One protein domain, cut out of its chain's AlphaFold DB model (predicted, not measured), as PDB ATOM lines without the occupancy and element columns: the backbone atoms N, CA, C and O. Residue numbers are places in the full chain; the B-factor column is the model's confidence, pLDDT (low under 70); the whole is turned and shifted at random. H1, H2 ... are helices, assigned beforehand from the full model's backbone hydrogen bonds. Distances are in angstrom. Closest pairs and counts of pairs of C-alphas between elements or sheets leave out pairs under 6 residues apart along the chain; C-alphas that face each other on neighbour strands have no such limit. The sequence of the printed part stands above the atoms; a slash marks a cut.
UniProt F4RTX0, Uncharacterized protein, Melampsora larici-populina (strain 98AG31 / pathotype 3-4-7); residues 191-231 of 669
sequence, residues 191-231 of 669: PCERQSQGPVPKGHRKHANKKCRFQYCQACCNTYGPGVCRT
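What this domain is: This is residues 191 to 231 of the 669 residues of an uncharacterized protein of Melampsora larici-populina (strain 98AG31 / pathotype 3-4-7) (UniProt F4RTX0). This is a small rounded knot of loops with little regular structure, in which a short helix, H2, and a single-turn helix, H1, are joined by a long looping link, residues 197 to 217. The printed part has 41 residues with two named helices, H1 then H2, and no named strand; the class is all helix, with 11 residues in named elements. It is compact, with a radius of gyration of the C-alphas of 8.8 A and spans of 22 by 17 by 16 A.

Where its parts are: H2, residues 218 to 224, measures 10.0 A from C-alpha 218 at (35.547, 122.120, 18.225) to C-alpha 224 at (30.479, 130.275, 15.451). H1, residues 193 to 196, begins with C-alpha 193 at (41.485, 132.166, 16.703) and measures 6.0 A.

How they stand to each other: H2 and H1 are close but not clearly touching; their closest C-alphas, of Cys 220 and Arg 194, are 6.7 A apart. Every O i to N i+4 pair in H2 is within hydrogen-bond range; H1 is too short for such a pair.

The domain as a whole: The two farthest C-alphas, of Gly 198 and Arg 230, are 23.5 A apart. The link from H1 to H2 is long, 21 residues. The printed part has no cut, and no printed residue is under 70 in pLDDT.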
ATOM      1  N   PRO A 191      46.950 128.200  18.175       96.62
ATOM      2  CA  PRO A 191      45.953 128.749  19.096       96.62
ATOM      3  C   PRO A 191      44.571 128.871  18.431       96.62
ATOM      4  O   PRO A 191      44.455 128.992  17.217       96.62
ATOM      5  N   CYS A 192      43.499 128.807  19.221       97.31
ATOM      6  CA  CYS A 192      42.131 128.934  18.716       97.31
ATOM      7  C   CYS A 192      41.797 130.406  18.434       97.31
ATOM      8  O   CYS A 192      41.573 131.172  19.372       97.31
ATOM      9  N   GLU A 193      41.655 130.773  17.158       96.56
ATOM     10  CA  GLU A 193      41.485 132.166  16.703       96.56
ATOM     11  C   GLU A 193      40.288 132.887  17.354       96.56
ATOM     12  O   GLU A 193      40.340 134.081  17.629       96.56
ATOM     13  N   ARG A 194      39.234 132.154  17.738       95.50
ATOM     14  CA  ARG A 194      38.086 132.737  18.453       95.50
ATOM     15  C   ARG A 194      38.461 133.445  19.766       95.50
ATOM     16  O   ARG A 194      37.717 134.323  20.185       95.50
ATOM     17  N   GLN A 195      39.587 133.101  20.401       94.50
ATOM     18  CA  GLN A 195      40.032 133.728  21.653       94.50
ATOM     19  C   GLN A 195      40.371 135.225  21.490       94.50
ATOM     20  O   GLN A 195      40.237 135.971  22.456       94.50
ATOM     21  N   SER A 196      40.759 135.685  20.291       93.62
ATOM     22  CA  SER A 196      40.980 137.113  19.993       93.62
ATOM     23  C   SER A 196      39.759 137.817  19.384       93.62
ATOM     24  O   SER A 196      39.755 139.038  19.277       93.62
ATOM     25  N   GLN A 197      38.714 137.074  19.004       93.31
ATOM     26  CA  GLN A 197      37.545 137.592  18.277       93.31
ATOM     27  C   GLN A 197      36.274 137.748  19.141       93.31
ATOM     28  O   GLN A 197      35.196 138.018  18.611       93.31
ATOM     29  N   GLY A 198      36.362 137.542  20.460       91.00
ATOM     30  CA  GLY A 198      35.264 137.789  21.405       91.00
ATOM     31  C   GLY A 198      34.910 136.581  22.284       91.00
ATOM     32  O   GLY A 198      35.765 135.732  22.541       91.00
ATOM     33  N   PRO A 199      33.663 136.484  22.789       93.44
ATOM     34  CA  PRO A 199      33.294 135.451  23.750       93.44
ATOM     35  C   PRO A 199      33.433 134.038  23.166       93.44
ATOM     36  O   PRO A 199      33.100 133.767  22.002       93.44
ATOM     37  N   VAL A 200      33.918 133.134  24.020       96.94
ATOM     38  CA  VAL A 200      34.126 131.712  23.732       96.94
ATOM     39  C   VAL A 200      33.038 130.869  24.418       96.94
ATOM     40  O   VAL A 200      32.594 131.220  25.512       96.94
ATOM     41  N   PRO A 201      32.584 129.755  23.816       95.44
ATOM     42  CA  PRO A 201      31.512 128.946  24.383       95.44
ATOM     43  C   PRO A 201      32.042 128.030  25.499       95.44
ATOM     44  O   PRO A 201      33.239 127.726  25.562       95.44
ATOM     45  N   LYS A 202      31.145 127.524  26.357       94.62
ATOM     46  CA  LYS A 202      31.493 126.481  27.341       94.62
ATOM     47  C   LYS A 202      32.122 125.282  26.610       94.62
ATOM     48  O   LYS A 202      31.582 124.806  25.616       94.62
ATOM     49  N   GLY A 203      33.281 124.818  27.083       95.38
ATOM     50  CA  GLY A 203      34.070 123.768  26.419       95.38
ATOM     51  C   GLY A 203      35.096 124.261  25.384       95.38
ATOM     52  O   GLY A 203      35.682 123.440  24.675       95.38
ATOM     53  N   HIS A 204      35.344 125.572  25.286       96.75
ATOM     54  CA  HIS A 204      36.468 126.127  24.526       96.75
ATOM     55  C   HIS A 204      37.817 125.488  24.915       96.75
ATOM     56  O   HIS A 204      38.104 125.270  26.091       96.75
ATOM     57  N   ARG A 205      38.674 125.236  23.917       97.06
ATOM     58  CA  ARG A 205      40.071 124.817  24.105       97.06
ATOM     59  C   ARG A 205      41.002 125.885  23.536       97.06
ATOM     60  O   ARG A 205      40.772 126.343  22.420       97.06
ATOM     61  N   LYS A 206      42.098 126.175  24.253       97.00
ATOM     62  CA  LYS A 206      43.135 127.154  23.860       97.00
ATOM     63  C   LYS A 206      43.708 126.927  22.454       97.00
ATOM     64  O   LYS A 206      44.151 127.875  21.821       97.00
ATOM     65  N   HIS A 207      43.695 125.688  21.962       97.06
ATOM     66  CA  HIS A 207      44.250 125.310  20.663       97.06
ATOM     67  C   HIS A 207      43.158 124.923  19.658       97.06
ATOM     68  O   HIS A 207      42.187 124.234  19.994       97.06
ATOM     69  N   ALA A 208      43.350 125.344  18.412       97.06
ATOM     70  CA  ALA A 208      42.558 124.942  17.263       97.06
ATOM     71  C   ALA A 208      42.727 123.444  16.965       97.06
ATOM     72  O   ALA A 208      43.765 122.841  17.246       97.06
ATOM     73  N   ASN A 209      41.733 122.832  16.316       95.44
ATOM     74  CA  ASN A 209      41.990 121.554  15.655       95.44
ATOM     75  C   ASN A 209      42.775 121.843  14.362       95.44
ATOM     76  O   ASN A 209      42.287 122.595  13.523       95.44
ATOM     77  N   LYS A 210      43.949 121.221  14.179       94.56
ATOM     78  CA  LYS A 210      44.823 121.412  13.001       94.56
ATOM     79  C   LYS A 210      44.136 121.157  11.650       94.56
ATOM     80  O   LYS A 210      44.607 121.650  10.636       94.56
ATOM     81  N   LYS A 211      43.041 120.387  11.623       94.62
ATOM     82  CA  LYS A 211      42.239 120.128  10.414       94.62
ATOM     83  C   LYS A 211      41.028 121.073  10.270       94.62
ATOM     84  O   LYS A 211      40.258 120.928   9.324       94.62
ATOM     85  N   CYS A 212      40.773 121.990  11.206       95.25
ATOM     86  CA  CYS A 212      39.627 122.903  11.144       95.25
ATOM     87  C   CYS A 212      39.938 124.087  10.221       95.25
ATOM     88  O   CYS A 212      40.841 124.868  10.509       95.25
ATOM     89  N   ARG A 213      39.157 124.253   9.142       95.12
ATOM     90  CA  ARG A 213      39.340 125.341   8.160       95.12
ATOM     91  C   ARG A 213      39.300 126.739   8.795       95.12
ATOM     92  O   ARG A 213      39.943 127.644   8.285       95.12
ATOM     93  N   PHE A 214      38.562 126.895   9.893       95.25
ATOM     94  CA  PHE A 214      38.346 128.170  10.584       95.25
ATOM     95  C   PHE A 214      39.313 128.416  11.753       95.25
ATOM     96  O   PHE A 214      39.044 129.283  12.568       95.25
ATOM     97  N   GLN A 215      40.366 127.600  11.916       96.75
ATOM     98  CA  GLN A 215      41.326 127.699  13.035       96.75
ATOM     99  C   GLN A 215      40.667 127.779  14.431       96.75
ATOM    100  O   GLN A 215      41.205 128.322  15.396       96.75
ATOM    101  N   TYR A 216      39.483 127.179  14.563       97.62
ATOM    102  CA  TYR A 216      38.723 127.124  15.802       97.62
ATOM    103  C   TYR A 216      38.899 125.768  16.498       97.62
ATOM    104  O   TYR A 216      39.081 124.714  15.875       97.62
ATOM    105  N   CYS A 217      38.801 125.768  17.828       97.75
ATOM    106  CA  CYS A 217      38.532 124.544  18.578       97.75
ATOM    107  C   CYS A 217      37.107 124.036  18.271       97.75
ATOM    108  O   CYS A 217      36.258 124.790  17.797       97.75
ATOM    109  N   GLN A 218      36.824 122.764  18.565       96.75
ATOM    110  CA  GLN A 218      35.547 122.120  18.225       96.75
ATOM    111  C   GLN A 218      34.317 122.874  18.760       96.75
ATOM    112  O   GLN A 218      33.353 123.065  18.023       96.75
ATOM    113  N   ALA A 219      34.364 123.360  20.005       96.88
ATOM    114  CA  ALA A 219      33.265 124.123  20.593       96.88
ATOM    115  C   ALA A 219      33.031 125.452  19.849       96.88
ATOM    116  O   ALA A 219      31.920 125.722  19.401       96.88
ATOM    117  N   CYS A 220      34.087 126.243  19.619       97.56
ATOM    118  CA  CYS A 220      33.996 127.488  18.846       97.56
ATOM    119  C   CYS A 220      33.528 127.251  17.404       97.56
ATOM    120  O   CYS A 220      32.743 128.041  16.889       97.56
ATOM    121  N   CYS A 221      33.956 126.159  16.767       97.38
ATOM    122  CA  CYS A 221      33.541 125.813  15.411       97.38
ATOM    123  C   CYS A 221      32.059 125.430  15.319       97.38
ATOM    124  O   CYS A 221      31.392 125.824  14.369       97.38
ATOM    125  N   ASN A 222      31.525 124.705  16.302       95.88
ATOM    126  CA  ASN A 222      30.114 124.314  16.302       95.88
ATOM    127  C   ASN A 222      29.173 125.505  16.565       95.88
ATOM    128  O   ASN A 222      28.070 125.548  16.006       95.88
ATOM    129  N   THR A 223      29.604 126.462  17.399       95.94
ATOM    130  CA  THR A 223      28.822 127.657  17.764       95.94
ATOM    131  C   THR A 223      28.953 128.798  16.749       95.94
ATOM    132  O   THR A 223      27.945 129.412  16.420       95.94
ATOM    133  N   TYR A 224      30.163 129.074  16.247       95.50
ATOM    134  CA  TYR A 224      30.479 130.275  15.451       95.50
ATOM    135  C   TYR A 224      31.099 129.986  14.074       95.50
ATOM    136  O   TYR A 224      31.421 130.921  13.345       95.50
ATOM    137  N   GLY A 225      31.320 128.719  13.707       93.44
ATOM    138  CA  GLY A 225      31.847 128.366  12.388       93.44
ATOM    139  C   GLY A 225      30.816 128.649  11.285       93.44
ATOM    140  O   GLY A 225      29.693 128.149  11.384       93.44
ATOM    141  N   PRO A 226      31.158 129.418  10.233       88.31
ATOM    142  CA  PRO A 226      30.236 129.682   9.135       88.31
ATOM    143  C   PRO A 226      30.080 128.433   8.255       88.31
ATOM    144  O   PRO A 226      30.957 128.080   7.464       88.31
ATOM    145  N   GLY A 227      28.938 127.758   8.391       88.81
ATOM    146  CA  GLY A 227      28.582 126.571   7.609       88.81
ATOM    147  C   GLY A 227      29.154 125.251   8.144       88.81
ATOM    148  O   GLY A 227      29.550 125.124   9.302       88.81
ATOM    149  N   VAL A 228      29.147 124.220   7.294       88.06
ATOM    150  CA  VAL A 228      29.470 122.839   7.689       88.06
ATOM    151  C   VAL A 228      30.986 122.606   7.711       88.06
ATOM    152  O   VAL A 228      31.641 122.532   6.671       88.06
ATOM    153  N   CYS A 229      31.567 122.451   8.902       94.12
ATOM    154  CA  CYS A 229      32.981 122.109   9.047       94.12
ATOM    155  C   CYS A 229      33.189 120.593   8.915       94.12
ATOM    156  O   CYS A 229      32.774 119.831   9.782       94.12
ATOM    157  N   ARG A 230      33.906 120.141   7.875       92.50
ATOM    158  CA  ARG A 230      34.210 118.706   7.657       92.50
ATOM    159  C   ARG A 230      34.923 118.035   8.844       92.50
ATOM    160  O   ARG A 230      34.785 116.837   9.046       92.50
ATOM    161  N   THR A 231      35.683 118.807   9.618       95.12
ATOM    162  CA  THR A 231      36.474 118.334  10.770       95.12
ATOM    163  C   THR A 231      35.675 118.296  12.070       95.12
ATOM    164  O   THR A 231      36.016 117.563  12.996       95.12
TER     165      THR A 231